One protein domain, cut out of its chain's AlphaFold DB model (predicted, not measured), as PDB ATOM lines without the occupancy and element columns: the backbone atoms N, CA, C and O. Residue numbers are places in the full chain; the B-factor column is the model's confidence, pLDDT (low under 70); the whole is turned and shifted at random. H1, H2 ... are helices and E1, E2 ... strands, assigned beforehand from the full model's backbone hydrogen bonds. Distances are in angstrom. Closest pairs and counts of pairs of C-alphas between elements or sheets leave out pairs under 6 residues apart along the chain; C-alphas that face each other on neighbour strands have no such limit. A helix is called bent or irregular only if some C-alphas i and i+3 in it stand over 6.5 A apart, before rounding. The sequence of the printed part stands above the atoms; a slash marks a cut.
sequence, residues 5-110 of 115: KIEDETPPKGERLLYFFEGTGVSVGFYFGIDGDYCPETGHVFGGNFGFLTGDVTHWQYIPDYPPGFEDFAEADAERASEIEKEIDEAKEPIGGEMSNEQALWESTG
ATOM      1  N   LYS A   5      24.728  47.406  61.788       95.38
ATOM      2  CA  LYS A   5      24.520  48.618  60.989       95.38
ATOM      3  C   LYS A   5      25.762  48.893  60.159       95.38
ATOM      4  O   LYS A   5      26.866  48.804  60.689       95.38
ATOM      5  N   ILE A   6      25.577  49.284  58.901       93.81
ATOM      6  CA  ILE A   6      26.704  49.605  58.016       93.81
ATOM      7  C   ILE A   6      27.565  50.762  58.555       93.81
ATOM      8  O   ILE A   6      28.781  50.744  58.408       93.81
ATOM      9  N   GLU A   7      26.936  51.713  59.251       92.25
ATOM     10  CA  GLU A   7      27.595  52.859  59.893       92.25
ATOM     11  C   GLU A   7      28.455  52.462  61.106       92.25
ATOM     12  O   GLU A   7      29.405  53.167  61.443       92.25
ATOM     13  N   ASP A   8      28.124  51.351  61.774       95.00
ATOM     14  CA  ASP A   8      28.853  50.885  62.957       95.00
ATOM     15  C   ASP A   8      30.083  50.057  62.555       95.00
ATOM     16  O   ASP A   8      31.144  50.160  63.175       95.00
ATOM     17  N   GLU A   9      29.936  49.203  61.538       94.69
ATOM     18  CA  GLU A   9      30.983  48.298  61.073       94.69
ATOM     19  C   GLU A   9      30.758  47.930  59.603       94.69
ATOM     20  O   GLU A   9      29.652  47.564  59.194       94.69
ATOM     21  N   THR A  10      31.834  47.986  58.816       94.56
ATOM     22  CA  THR A  10      31.812  47.589  57.405       94.56
ATOM     23  C   THR A  10      32.203  46.118  57.254       94.56
ATOM     24  O   THR A  10      33.124  45.662  57.938       94.56
ATOM     25  N   PRO A  11      31.534  45.358  56.370       95.31
ATOM     26  CA  PRO A  11      31.920  43.982  56.114       95.31
ATOM     27  C   PRO A  11      33.276  43.902  55.394       95.31
ATOM     28  O   PRO A  11      33.694  44.859  54.735       95.31
ATOM     29  N   PRO A  12      33.972  42.755  55.457       94.44
ATOM     30  CA  PRO A  12      35.128  42.509  54.606       94.44
ATOM     31  C   PRO A  12      34.730  42.512  53.121       94.44
ATOM     32  O   PRO A  12      33.649  42.056  52.745       94.44
ATOM     33  N   LYS A  13      35.609  43.030  52.258       94.94
ATOM     34  CA  LYS A  13      35.378  43.013  50.807       94.94
ATOM     35  C   LYS A  13      35.399  41.572  50.284       94.94
ATOM     36  O   LYS A  13      36.288  40.806  50.645       94.94
ATOM     37  N   GLY A  14      34.442  41.231  49.424       92.06
ATOM     38  CA  GLY A  14      34.253  39.888  48.871       92.06
ATOM     39  C   GLY A  14      33.567  38.909  49.827       92.06
ATOM     40  O   GLY A  14      33.342  37.764  49.450       92.06
ATOM     41  N   GLU A  15      33.212  39.339  51.042       92.50
ATOM     42  CA  GLU A  15      32.546  38.484  52.025       92.50
ATOM     43  C   GLU A  15      31.110  38.180  51.606       92.50
ATOM     44  O   GLU A  15      30.356  39.092  51.247       92.50
ATOM     45  N   ARG A  16      30.710  36.910  51.716       95.12
ATOM     46  CA  ARG A  16      29.330  36.501  51.464       95.12
ATOM     47  C   ARG A  16      28.473  36.749  52.697       95.12
ATOM     48  O   ARG A  16      28.707  36.209  53.775       95.12
ATOM     49  N   LEU A  17      27.421  37.535  52.533       96.38
ATOM     50  CA  LEU A  17      26.621  38.025  53.646       96.38
ATOM     51  C   LEU A  17      25.141  38.165  53.291       96.38
ATOM     52  O   LEU A  17      24.731  38.118  52.130       96.38
ATOM     53  N   LEU A  18      24.329  38.345  54.331       97.00
ATOM     54  CA  LEU A  18      22.980  38.877  54.202       97.00
ATOM     55  C   LEU A  18      23.039  40.392  54.348       97.00
ATOM     56  O   LEU A  18      23.663  40.886  55.284       97.00
ATOM     57  N   TYR A  19      22.340  41.120  53.489       96.25
ATOM     58  CA  TYR A  19      22.168  42.562  53.617       96.25
ATOM     59  C   TYR A  19      20.694  42.949  53.530       96.25
ATOM     60  O   TYR A  19      19.887  42.250  52.916       96.25
ATOM     61  N   PHE A  20      20.339  44.051  54.188       95.31
ATOM     62  CA  PHE A  20      18.991  44.598  54.211       95.31
ATOM     63  C   PHE A  20      18.941  45.938  53.477       95.31
ATOM     64  O   PHE A  20      19.611  46.901  53.866       95.31
ATOM     65  N   PHE A  21      18.092  45.990  52.456       91.06
ATOM     66  CA  PHE A  21      17.692  47.199  51.747       91.06
ATOM     67  C   PHE A  21      16.187  47.394  51.940       91.06
ATOM     68  O   PHE A  21      15.409  46.473  51.700       91.06
ATOM     69  N   GLU A  22      15.757  48.588  52.350       87.88
ATOM     70  CA  GLU A  22      14.345  48.869  52.646       87.88
ATOM     71  C   GLU A  22      13.410  48.564  51.460       87.88
ATOM     72  O   GLU A  22      12.301  48.073  51.666       87.88
ATOM     73  N   GLY A  23      13.873  48.770  50.220       86.88
ATOM     74  CA  GLY A  23      13.071  48.528  49.020       86.88
ATOM     75  C   GLY A  23      12.800  47.051  48.709       86.88
ATOM     76  O   GLY A  23      11.739  46.735  48.171       86.88
ATOM     77  N   THR A  24      13.718  46.136  49.042       85.75
ATOM     78  CA  THR A  24      13.607  44.703  48.677       85.75
ATOM     79  C   THR A  24      13.621  43.748  49.868       85.75
ATOM     80  O   THR A  24      13.392  42.552  49.701       85.75
ATOM     81  N   GLY A  25      13.877  44.244  51.077       92.94
ATOM     82  CA  GLY A  25      14.062  43.431  52.271       92.94
ATOM     83  C   GLY A  25      15.466  42.832  52.355       92.94
ATOM     84  O   GLY A  25      16.465  43.533  52.201       92.94
ATOM     85  N   VAL A  26      15.542  41.536  52.664       95.06
ATOM     86  CA  VAL A  26      16.805  40.822  52.892       95.06
ATOM     87  C   VAL A  26      17.260  40.103  51.627       95.06
ATOM     88  O   VAL A  26      16.501  39.319  51.056       95.06
ATOM     89  N   SER A  27      18.523  40.298  51.267       95.19
ATOM     90  CA  SER A  27      19.178  39.656  50.129       95.19
ATOM     91  C   SER A  27      20.467  38.962  50.559       95.19
ATOM     92  O   SER A  27      21.118  39.375  51.517       95.19
ATOM     93  N   VAL A  28      20.838  37.903  49.837       95.50
ATOM     94  CA  VAL A  28      22.167  37.278  49.913       95.50
ATOM     95  C   VAL A  28      23.039  37.897  48.827       95.50
ATOM     96  O   VAL A  28      22.600  38.005  47.680       95.50
ATOM     97  N   GLY A  29      24.270  38.257  49.169       96.25
ATOM     98  CA  GLY A  29      25.244  38.750  48.203       96.25
ATOM     99  C   GLY A  29      26.592  39.040  48.845       96.25
ATOM    100  O   GLY A  29      26.950  38.417  49.843       96.25
ATOM    101  N   PHE A  30      27.312  39.990  48.264       97.44
ATOM    102  CA  PHE A  30      28.689  40.319  48.602       97.44
ATOM    103  C   PHE A  30      28.864  41.826  48.767       97.44
ATOM    104  O   PHE A  30      28.124  42.619  48.179       97.44
ATOM    105  N   TYR A  31      29.859  42.215  49.558       97.00
ATOM    106  CA  TYR A  31      30.259  43.610  49.722       97.00
ATOM    107  C   TYR A  31      31.505  43.932  48.898       97.00
ATOM    108  O   TYR A  31      32.501  43.212  48.968       97.00
ATOM    109  N   PHE A  32      31.477  45.039  48.154       96.31
ATOM    110  CA  PHE A  32      32.539  45.411  47.209       96.31
ATOM    111  C   PHE A  32      33.348  46.646  47.625       96.31
ATOM    112  O   PHE A  32      34.306  47.017  46.944       96.31
ATOM    113  N   GLY A  33      33.042  47.231  48.785       94.94
ATOM    114  CA  GLY A  33      33.715  48.424  49.294       94.94
ATOM    115  C   GLY A  33      32.898  49.694  49.084       94.94
ATOM    116  O   GLY A  33      31.677  49.643  48.950       94.94
ATOM    117  N   ILE A  34      33.587  50.833  49.096       93.81
ATOM    118  CA  ILE A  34      32.999  52.148  48.830       93.81
ATOM    119  C   ILE A  34      33.335  52.543  47.396       93.81
ATOM    120  O   ILE A  34      34.497  52.470  46.989       93.81
ATOM    121  N   ASP A  35      32.329  52.979  46.652       90.12
ATOM    122  CA  ASP A  35      32.506  53.566  45.334       90.12
ATOM    123  C   ASP A  35      33.014  55.012  45.445       90.12
ATOM    124  O   ASP A  35      32.422  55.835  46.145       90.12
ATOM    125  N   GLY A  36      34.112  55.320  44.751       86.38
ATOM    126  CA  GLY A  36      34.765  56.631  44.799       86.38
ATOM    127  C   GLY A  36      33.958  57.756  44.146       86.38
ATOM    128  O   GLY A  36      34.175  58.920  44.480       86.38
ATOM    129  N   ASP A  37      33.011  57.415  43.271       86.44
ATOM    130  CA  ASP A  37      32.130  58.389  42.618       86.44
ATOM    131  C   ASP A  37      30.971  58.845  43.526       86.44
ATOM    132  O   ASP A  37      30.244  59.787  43.199       86.44
ATOM    133  N   TYR A  38      30.809  58.208  44.692       83.94
ATOM    134  CA  TYR A  38      29.742  58.472  45.656       83.94
ATOM    135  C   TYR A  38      30.288  59.016  46.986       83.94
ATOM    136  O   TYR A  38      31.488  59.030  47.256       83.94
ATOM    137  N   CYS A  39      29.388  59.508  47.847       85.31
ATOM    138  CA  CYS A  39      29.757  60.035  49.163       85.31
ATOM    139  C   CYS A  39      30.453  58.947  50.008       85.31
ATOM    140  O   CYS A  39      29.843  57.905  50.224       85.31
ATOM    141  N   PRO A  40      31.657  59.171  50.569       84.25
ATOM    142  CA  PRO A  40      32.403  58.132  51.290       84.25
ATOM    143  C   PRO A  40      31.680  57.521  52.498       84.25
ATOM    144  O   PRO A  40      31.987  56.403  52.891       84.25
ATOM    145  N   GLU A  41      30.737  58.250  53.095       84.62
ATOM    146  CA  GLU A  41      29.963  57.797  54.261       84.62
ATOM    147  C   GLU A  41      28.805  56.867  53.882       84.62
ATOM    148  O   GLU A  41      28.299  56.134  54.724       84.62
ATOM    149  N   THR A  42      28.355  56.915  52.626       87.12
ATOM    150  CA  THR A  42      27.169  56.177  52.165       87.12
ATOM    151  C   THR A  42      27.429  55.365  50.908       87.12
ATOM    152  O   THR A  42      26.641  54.495  50.607       87.12
ATOM    153  N   GLY A  43      28.536  55.544  50.192       92.38
ATOM    154  CA  GLY A  43      28.830  54.912  48.902       92.38
ATOM    155  C   GLY A  43      29.148  53.417  48.966       92.38
ATOM    156  O   GLY A  43      29.865  52.915  48.109       92.38
ATOM    157  N   HIS A  44      28.669  52.705  49.985       95.06
ATOM    158  CA  HIS A  44      28.859  51.273  50.170       95.06
ATOM    159  C   HIS A  44      28.152  50.473  49.077       95.06
ATOM    160  O   HIS A  44      26.944  50.622  48.881       95.06
ATOM    161  N   VAL A  45      28.899  49.591  48.413       95.88
ATOM    162  CA  VAL A  45      28.424  48.778  47.292       95.88
ATOM    163  C   VAL A  45      28.160  47.348  47.739       95.88
ATOM    164  O   VAL A  45      29.060  46.649  48.215       95.88
ATOM    165  N   PHE A  46      26.926  46.899  47.535       96.62
ATOM    166  CA  PHE A  46      26.492  45.520  47.753       96.62
ATOM    167  C   PHE A  46      25.959  44.942  46.451       96.62
ATOM    168  O   PHE A  46      25.185  45.601  45.765       96.62
ATOM    169  N   GLY A  47      26.332  43.709  46.118       95.56
ATOM    170  CA  GLY A  47      25.918  43.070  44.871       95.56
ATOM    171  C   GLY A  47      25.540  41.607  45.046       95.56
ATOM    172  O   GLY A  47      26.036  40.923  45.938       95.56
ATOM    173  N   GLY A  48      24.642  41.122  44.194       93.69
ATOM    174  CA  GLY A  48      24.151  39.750  44.236       93.69
ATOM    175  C   GLY A  48      23.415  39.360  42.959       93.69
ATOM    176  O   GLY A  48      23.656  39.886  41.878       93.69
ATOM    177  N   ASN A  49      22.473  38.426  43.075       89.12
ATOM    178  CA  ASN A  49      21.736  37.905  41.915       89.12
ATOM    179  C   ASN A  49      20.756  38.905  41.282       89.12
ATOM    180  O   ASN A  49      20.240  38.643  40.200       89.12
ATOM    181  N   PHE A  50      20.476  40.024  41.950       85.44
ATOM    182  CA  PHE A  50      19.521  41.038  41.493       85.44
ATOM    183  C   PHE A  50      20.205  42.345  41.059       85.44
ATOM    184  O   PHE A  50      19.555  43.386  41.013       85.44
ATOM    185  N   GLY A  51      21.504  42.290  40.750       91.00
ATOM    186  CA  GLY A  51      22.336  43.457  40.461       91.00
ATOM    187  C   GLY A  51      23.051  43.976  41.708       91.00
ATOM    188  O   GLY A  51      23.283  43.222  42.660       91.00
ATOM    189  N   PHE A  52      23.397  45.263  41.697       93.69
ATOM    190  CA  PHE A  52      24.090  45.936  42.792       93.69
ATOM    191  C   PHE A  52      23.340  47.178  43.277       93.69
ATOM    192  O   PHE A  52      22.535  47.767  42.557       93.69
ATOM    193  N   LEU A  53      23.601  47.547  44.527       91.81
ATOM    194  CA  LEU A  53      23.066  48.717  45.208       91.81
ATOM    195  C   LEU A  53      24.226  49.520  45.784       91.81
ATOM    196  O   LEU A  53      25.155  48.940  46.350       91.81
ATOM    197  N   THR A  54      24.113  50.842  45.704       92.50
ATOM    198  CA  THR A  54      25.090  51.771  46.271       92.50
ATOM    199  C   THR A  54      24.384  52.700  47.249       92.50
ATOM    200  O   THR A  54      23.559  53.514  46.855       92.50
ATOM    201  N   GLY A  55      24.706  52.563  48.532       88.88
ATOM    202  CA  GLY A  55      24.259  53.456  49.608       88.88
ATOM    203  C   GLY A  55      22.847  53.323  50.144       88.88
ATOM    204  O   GLY A  55      22.479  54.045  51.066       88.88
ATOM    205  N   ASP A  56      22.099  52.338  49.665       89.00
ATOM    206  CA  ASP A  56      20.757  52.057  50.172       89.00
ATOM    207  C   ASP A  56      20.713  50.964  51.260       89.00
ATOM    208  O   ASP A  56      19.681  50.721  51.896       89.00
ATOM    209  N   VAL A  57      21.826  50.262  51.486       93.50
ATOM    210  CA  VAL A  57      21.910  49.182  52.477       93.50
ATOM    211  C   VAL A  57      22.153  49.759  53.864       93.50
ATOM    212  O   VAL A  57      23.114  50.487  54.076       93.50
ATOM    213  N   THR A  58      21.321  49.379  54.836       93.88
ATOM    214  CA  THR A  58      21.424  49.899  56.215       93.88
ATOM    215  C   THR A  58      22.008  48.892  57.199       93.88
ATOM    216  O   THR A  58      22.635  49.283  58.186       93.88
ATOM    217  N   HIS A  59      21.805  47.594  56.955       95.88
ATOM    218  CA  HIS A  59      22.254  46.530  57.850       95.88
ATOM    219  C   HIS A  59      22.774  45.324  57.075       95.88
ATOM    220  O   HIS A  59      22.286  45.011  55.989       95.88
ATOM    221  N   TRP A  60      23.704  44.597  57.683       97.06
ATOM    222  CA  TRP A  60      24.230  43.342  57.167       97.06
ATOM    223  C   TRP A  60      24.426  42.309  58.278       97.06
ATOM    224  O   TRP A  60      24.326  42.609  59.471       97.06
ATOM    225  N   GLN A  61      24.658  41.062  57.890       97.06
ATOM    226  CA  GLN A  61      24.937  39.965  58.801       97.06
ATOM    227  C   GLN A  61      25.778  38.888  58.113       97.06
ATOM    228  O   GLN A  61      25.488  38.499  56.983       97.06
ATOM    229  N   TYR A  62      26.738  38.320  58.848       95.44
ATOM    230  CA  TYR A  62      27.441  37.107  58.438       95.44
ATOM    231  C   TYR A  62      26.493  35.947  58.119       95.44
ATOM    232  O   TYR A  62      25.537  35.657  58.858       95.44
ATOM    233  N   ILE A  63      26.824  35.247  57.041       92.81
ATOM    234  CA  ILE A  63      26.335  33.900  56.768       92.81
ATOM    235  C   ILE A  63      27.363  32.927  57.363       92.81
ATOM    236  O   ILE A  63      28.556  33.195  57.278       92.81
ATOM    237  N   PRO A  64      26.937  31.842  58.034       89.62
ATOM    238  CA  PRO A  64      27.870  30.831  58.515       89.62
ATOM    239  C   PRO A  64      28.690  30.246  57.367       89.62
ATOM    240  O   PRO A  64      28.133  29.975  56.302       89.62
ATOM    241  N   ASP A  65      29.969  29.988  57.630       88.38
ATOM    242  CA  ASP A  65      30.835  29.295  56.684       88.38
ATOM    243  C   ASP A  65      30.244  27.948  56.271       88.38
ATOM    244  O   ASP A  65      29.511  27.285  57.023       88.38
ATOM    245  N   TYR A  66      30.614  27.518  55.068       90.38
ATOM    246  CA  TYR A  66      30.306  26.173  54.629       90.38
ATOM    247  C   TYR A  66      30.940  25.135  55.566       90.38
ATOM    248  O   TYR A  66      32.065  25.313  56.042       90.38
ATOM    249  N   PRO A  67      30.235  24.027  55.844       91.50
ATOM    250  CA  PRO A  67      30.827  22.931  56.589       91.50
ATOM    251  C   PRO A  67      31.962  22.277  55.775       91.50
ATOM    252  O   PRO A  67      31.973  22.380  54.548       91.50
ATOM    253  N   PRO A  68      32.892  21.554  56.425       92.94
ATOM    254  CA  PRO A  68      33.943  20.819  55.718       92.94
ATOM    255  C   PRO A  68      33.370  19.869  54.653       92.94
ATOM    256  O   PRO A  68      32.366  19.198  54.911       92.94
ATOM    257  N   GLY A  69      34.014  19.779  53.485       92.69
ATOM    258  CA  GLY A  69      33.540  18.992  52.337       92.69
ATOM    259  C   GLY A  69      32.642  19.756  51.352       92.69
ATOM    260  O   GLY A  69      32.052  19.136  50.470       92.69
ATOM    261  N   PHE A  70      32.492  21.070  51.531       92.44
ATOM    262  CA  PHE A  70      31.736  21.977  50.657       92.44
ATOM    263  C   PHE A  70      32.642  23.079  50.083       92.44
ATOM    264  O   PHE A  70      32.186  24.181  49.787       92.44
ATOM    265  N   GLU A  71      33.935  22.793  49.936       92.19
ATOM    266  CA  GLU A  71      34.939  23.739  49.444       92.19
ATOM    267  C   GLU A  71      34.587  24.258  48.039       92.19
ATOM    268  O   GLU A  71      34.722  25.454  47.787       92.19
ATOM    269  N   ASP A  72      34.014  23.404  47.183       94.56
ATOM    270  CA  ASP A  72      33.544  23.769  45.838       94.56
ATOM    271  C   ASP A  72      32.506  24.909  45.864       94.56
ATOM    272  O   ASP A  72      32.435  25.718  44.942       94.56
ATOM    273  N   PHE A  73      31.697  25.014  46.927       92.31
ATOM    274  CA  PHE A  73      30.716  26.096  47.062       92.31
ATOM    275  C   PHE A  73      31.366  27.415  47.471       92.31
ATOM    276  O   PHE A  73      30.919  28.474  47.035       92.31
ATOM    277  N   ALA A  74      32.415  27.362  48.296       89.50
ATOM    278  CA  ALA A  74      33.195  28.544  48.637       89.50
ATOM    279  C   ALA A  74      33.946  29.073  47.405       89.50
ATOM    280  O   ALA A  74      33.983  30.281  47.182       89.50
ATOM    281  N   GLU A  75      34.493  28.173  46.581       92.31
ATOM    282  CA  GLU A  75      35.118  28.528  45.304       92.31
ATOM    283  C   GLU A  75      34.099  29.142  44.332       92.31
ATOM    284  O   GLU A  75      34.356  30.211  43.781       92.31
ATOM    285  N   ALA A  76      32.911  28.544  44.198       93.19
ATOM    286  CA  ALA A  76      31.841  29.087  43.361       93.19
ATOM    287  C   ALA A  76      31.347  30.466  43.837       93.19
ATOM    288  O   ALA A  76      31.074  31.344  43.018       93.19
ATOM    289  N   ASP A  77      31.241  30.691  45.151       93.38
ATOM    290  CA  ASP A  77      30.886  32.005  45.695       93.38
ATOM    291  C   ASP A  77      31.982  33.049  45.406       93.38
ATOM    292  O   ASP A  77      31.662  34.191  45.074       93.38
ATOM    293  N   ALA A  78      33.262  32.668  45.465       92.69
ATOM    294  CA  ALA A  78      34.374  33.550  45.110       92.69
ATOM    295  C   ALA A  78      34.398  33.889  43.607       92.69
ATOM    296  O   ALA A  78      34.610  35.047  43.239       92.69
ATOM    297  N   GLU A  79      34.140  32.907  42.739       95.06
ATOM    298  CA  GLU A  79      33.978  33.126  41.298       95.06
ATOM    299  C   GLU A  79      32.819  34.091  41.032       95.06
ATOM    300  O   GLU A  79      33.001  35.105  40.353       95.06
ATOM    301  N   ARG A  80      31.658  33.854  41.657       94.69
ATOM    302  CA  ARG A  80      30.489  34.724  41.506       94.69
ATOM    303  C   ARG A  80      30.760  36.144  41.996       94.69
ATOM    304  O   ARG A  80      30.327  37.093  41.349       94.69
ATOM    305  N   ALA A  81      31.475  36.314  43.108       95.75
ATOM    306  CA  ALA A  81      31.874  37.637  43.583       95.75
ATOM    307  C   ALA A  81      32.735  38.371  42.541       95.75
ATOM    308  O   ALA A  81      32.495  39.547  42.278       95.75
ATOM    309  N   SER A  82      33.682  37.677  41.897       95.81
ATOM    310  CA  SER A  82      34.509  38.264  40.834       95.81
ATOM    311  C   SER A  82      33.700  38.651  39.594       95.81
ATOM    312  O   SER A  82      33.985  39.677  38.979       95.81
ATOM    313  N   GLU A  83      32.703  37.856  39.209       95.62
ATOM    314  CA  GLU A  83      31.804  38.204  38.104       95.62
ATOM    315  C   GLU A  83      30.970  39.447  38.417       95.62
ATOM    316  O   GLU A  83      30.905  40.353  37.594       95.62
ATOM    317  N   ILE A  84      30.393  39.527  39.620       96.19
ATOM    318  CA  ILE A  84      29.614  40.698  40.044       96.19
ATOM    319  C   ILE A  84      30.494  41.948  40.081       96.19
ATOM    320  O   ILE A  84      30.050  43.015  39.671       96.19
ATOM    321  N   GLU A  85      31.738  41.838  40.551       95.25
ATOM    322  CA  GLU A  85      32.672  42.967  40.552       95.25
ATOM    323  C   GLU A  85      32.924  43.489  39.128       95.25
ATOM    324  O   GLU A  85      32.868  44.695  38.907       95.25
ATOM    325  N   LYS A  86      33.086  42.592  38.144       94.56
ATOM    326  CA  LYS A  86      33.193  42.982  36.728       94.56
ATOM    327  C   LYS A  86      31.912  43.636  36.215       94.56
ATOM    328  O   LYS A  86      31.997  44.660  35.554       94.56
ATOM    329  N   GLU A  87      30.742  43.081  36.536       93.50
ATOM    330  CA  GLU A  87      29.448  43.671  36.157       93.50
ATOM    331  C   GLU A  87      29.289  45.094  36.730       93.50
ATOM    332  O   GLU A  87      28.774  45.981  36.051       93.50
ATOM    333  N   ILE A  88      29.742  45.327  37.969       92.69
ATOM    334  CA  ILE A  88      29.748  46.653  38.604       92.69
ATOM    335  C   ILE A  88      30.676  47.607  37.849       92.69
ATOM    336  O   ILE A  88      30.281  48.740  37.580       92.69
ATOM    337  N   ASP A  89      31.891  47.173  37.512       91.75
ATOM    338  CA  ASP A  89      32.864  48.000  36.794       91.75
ATOM    339  C   ASP A  89      32.388  48.335  35.370       91.75
ATOM    340  O   ASP A  89      32.436  49.494  34.960       91.75
ATOM    341  N   GLU A  90      31.843  47.357  34.643       91.00
ATOM    342  CA  GLU A  90      31.257  47.549  33.310       91.00
ATOM    343  C   GLU A  90      30.052  48.500  33.346       91.00
ATOM    344  O   GLU A  90      29.884  49.333  32.456       91.00
ATOM    345  N   ALA A  91      29.224  48.439  34.395       88.06
ATOM    346  CA  ALA A  91      28.073  49.330  34.548       88.06
ATOM    347  C   ALA A  91      28.458  50.810  34.730       88.06
ATOM    348  O   ALA A  91      27.612  51.690  34.544       88.06
ATOM    349  N   LYS A  92      29.716  51.094  35.087       85.12
ATOM    350  CA  LYS A  92      30.251  52.458  35.189       85.12
ATOM    351  C   LYS A  92      30.756  52.998  33.858       85.12
ATOM    352  O   LYS A  92      30.986  54.204  33.745       85.12
ATOM    353  N   GLU A  93      30.932  52.149  32.849       86.69
ATOM    354  CA  GLU A  93      31.365  52.611  31.540       86.69
ATOM    355  C   GLU A  93      30.264  53.453  30.865       86.69
ATOM    356  O   GLU A  93      29.076  53.112  30.905       86.69
ATOM    357  N   PRO A  94      30.623  54.582  30.227       82.12
ATOM    358  CA  PRO A  94      29.653  55.422  29.547       82.12
ATOM    359  C   PRO A  94      28.977  54.666  28.397       82.12
ATOM    360  O   PRO A  94      29.624  54.122  27.498       82.12
ATOM    361  N   ILE A  95      27.645  54.694  28.388       74.12
ATOM    362  CA  ILE A  95      26.842  54.089  27.324       74.12
ATOM    363  C   ILE A  95      27.104  54.848  26.015       74.12
ATOM    364  O   ILE A  95      26.686  55.995  25.864       74.12
ATOM    365  N   GLY A  96      27.772  54.192  25.059       63.59
ATOM    366  CA  GLY A  96      28.022  54.733  23.715       63.59
ATOM    367  C   GLY A  96      29.488  54.836  23.293       63.59
ATOM    368  O   GLY A  96      29.736  55.232  22.157       63.59
ATOM    369  N   GLY A  97      30.439  54.442  24.148       59.41
ATOM    370  CA  GLY A  97      31.870  54.573  23.864       59.41
ATOM    371  C   GLY A  97      32.324  56.035  23.811       59.41
ATOM    372  O   GLY A  97      31.529  56.959  23.632       59.41
ATOM    373  N   GLU A  98      33.622  56.276  23.981       57.97
ATOM    374  CA  GLU A  98      34.179  57.598  23.706       57.97
ATOM    375  C   GLU A  98      33.956  57.911  22.219       57.97
ATOM    376  O   GLU A  98      34.608  57.327  21.351       57.97
ATOM    377  N   MET A  99      33.036  58.828  21.897       51.69
ATOM    378  CA  MET A  99      33.077  59.468  20.585       51.69
ATOM    379  C   MET A  99      34.458  60.095  20.460       51.69
ATOM    380  O   MET A  99      34.811  60.993  21.230       51.69
ATOM    381  N   SER A 100      35.250  59.620  19.500       62.81
ATOM    382  CA  SER A 100      36.540  60.239  19.248       62.81
ATOM    383  C   SER A 100      36.310  61.713  18.906       62.81
ATOM    384  O   SER A 100      35.316  62.075  18.266       62.81
ATOM    385  N   ASN A 101      37.233  62.590  19.311       60.06
ATOM    386  CA  ASN A 101      37.146  64.017  18.976       60.06
ATOM    387  C   ASN A 101      36.952  64.246  17.462       60.06
ATOM    388  O   ASN A 101      36.323  65.222  17.065       60.06
ATOM    389  N   GLU A 102      37.440  63.332  16.619       58.09
ATOM    390  CA  GLU A 102      37.260  63.355  15.165       58.09
ATOM    391  C   GLU A 102      35.805  63.097  14.733       58.09
ATOM    392  O   GLU A 102      35.316  63.777  13.832       58.09
ATOM    393  N   GLN A 103      35.082  62.183  15.393       58.94
ATOM    394  CA  GLN A 103      33.650  61.956  15.145       58.94
ATOM    395  C   GLN A 103      32.798  63.144  15.608       58.94
ATOM    396  O   GLN A 103      31.926  63.599  14.866       58.94
ATOM    397  N   ALA A 104      33.108  63.721  16.772       62.41
ATOM    398  CA  ALA A 104      32.427  64.920  17.266       62.41
ATOM    399  C   ALA A 104      32.649  66.143  16.347       62.41
ATOM    400  O   ALA A 104      31.740  66.950  16.121       62.41
ATOM    401  N   LEU A 105      33.845  66.279  15.761       59.09
ATOM    402  CA  LEU A 105      34.153  67.310  14.763       59.09
ATOM    403  C   LEU A 105      33.433  67.080  13.426       59.09
ATOM    404  O   LEU A 105      32.956  68.043  12.826       59.09
ATOM    405  N   TRP A 106      33.314  65.833  12.964       64.38
ATOM    406  CA  TRP A 106      32.593  65.496  11.730       64.38
ATOM    407  C   TRP A 106      31.095  65.823  11.815       64.38
ATOM    408  O   TRP A 106      30.525  66.400  10.884       64.38
ATOM    409  N   GLU A 107      30.461  65.515  12.946       63.53
ATOM    410  CA  GLU A 107      29.039  65.804  13.156       63.53
ATOM    411  C   GLU A 107      28.776  67.293  13.416       63.53
ATOM    412  O   GLU A 107      27.816  67.850  12.881       63.53
ATOM    413  N   SER A 108      29.656  67.981  14.155       62.28
ATOM    414  CA  SER A 108      29.504  69.421  14.434       62.28
ATOM    415  C   SER A 108      29.780  70.321  13.227       62.28
ATOM    416  O   SER A 108      29.217  71.413  13.137       62.28
ATOM    417  N   THR A 109      30.607  69.876  12.276       64.69
ATOM    418  CA  THR A 109      30.877  70.625  11.035       64.69
ATOM    419  C   THR A 109      29.924  70.273   9.895       64.69
ATOM    420  O   THR A 109      29.990  70.908   8.841       64.69
ATOM    421  N   GLY A 110      28.994  69.335  10.126       57.00
ATOM    422  CA  GLY A 110      27.946  68.953   9.188       57.00
ATOM    423  C   GLY A 110      28.532  68.511   7.857       57.00
ATOM    424  O   GLY A 110      28.457  69.274   6.899       57.00
TER     425      GLY A 110
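What this domain is: This is residues 5 to 110 of the 115 residues of an uncharacterized protein of Verrucomicrobiales bacterium (UniProt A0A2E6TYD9). A small five-stranded sheet, folded back on itself into two facing leaves, has one long helix, H1, running slantwise over it; beyond the far end of H1, residues 93 to 110 stick out as a tail that holds the short helix H2. The printed part has 106 residues, with E1, E2, E3, E4, E5, H1 and H2 in that order along the chain. The sheet's order is E4, E3, E2, E1, E5, all antiparallel, and the class is mixed, helices and strands. The whole is loose, with a radius of gyration of the C-alphas of 18.3 A and spans of 66 by 32 by 21 A, but the body without its free stretches is compact.

How they stand to each other: E1, residues 16 to 21, and E2, residues 25 to 34, form an antiparallel hairpin, with N 19 and O 27 at 2.9 A. E2 bends by 88 degrees at residue 28. E3, residues 44 to 48, forms a hairpin with E2, N 30 and O 47 being 2.8 A apart, and another with E4, residues 51 to 54, where N 53 and O 46 are 2.8 A apart. E1 to E4 make a meander, each strand the antiparallel neighbour of the one before. E5, residues 57 to 62, is the antiparallel neighbour of E1, with N 20 and O 59 at 2.8 A. In this folded sheet, one sheet bent back on itself, E4 and E3 face E1 and E5, with E2 as the hinge. H1, residues 71 to 91, is on the sheet at a height of 8.4 A, over E4, E3 and, only just, E2, on which 3 of its C-alphas fall. On the local plane its line and that of E3 stand at 57 degrees, and it runs slantwise to the strands, but only just. The closest C-alphas of E3 and H1 are those of Gly 47 and Ile 84, 6.5 A. H2, residues 101 to 108, is not on the sheet and is apart from H1. In H1 and H2 every O i to N i+4 pair is within hydrogen-bond range.

Where its parts are: E1 begins at C-alpha 16, (29.330, 36.501, 51.464), and is 15.8 A long. E2 measures 21.1 A, E3 13.8 A, E4 10.5 A and E5 14.6 A. H1 runs 30.4 A from C-alpha 71 at (34.939, 23.739, 49.444). H2, 10.4 A long, ends at C-alpha 108, (29.504, 69.421, 14.434).

The domain as a whole: The C-alphas of Pro 68 and Gly 110, the two farthest apart, are 67.2 A apart. The printed part has no cut, and no link is long. Residues 67 to 73 stand free, as do 93 to 110. Residues 96 to 110 have pLDDT under 70.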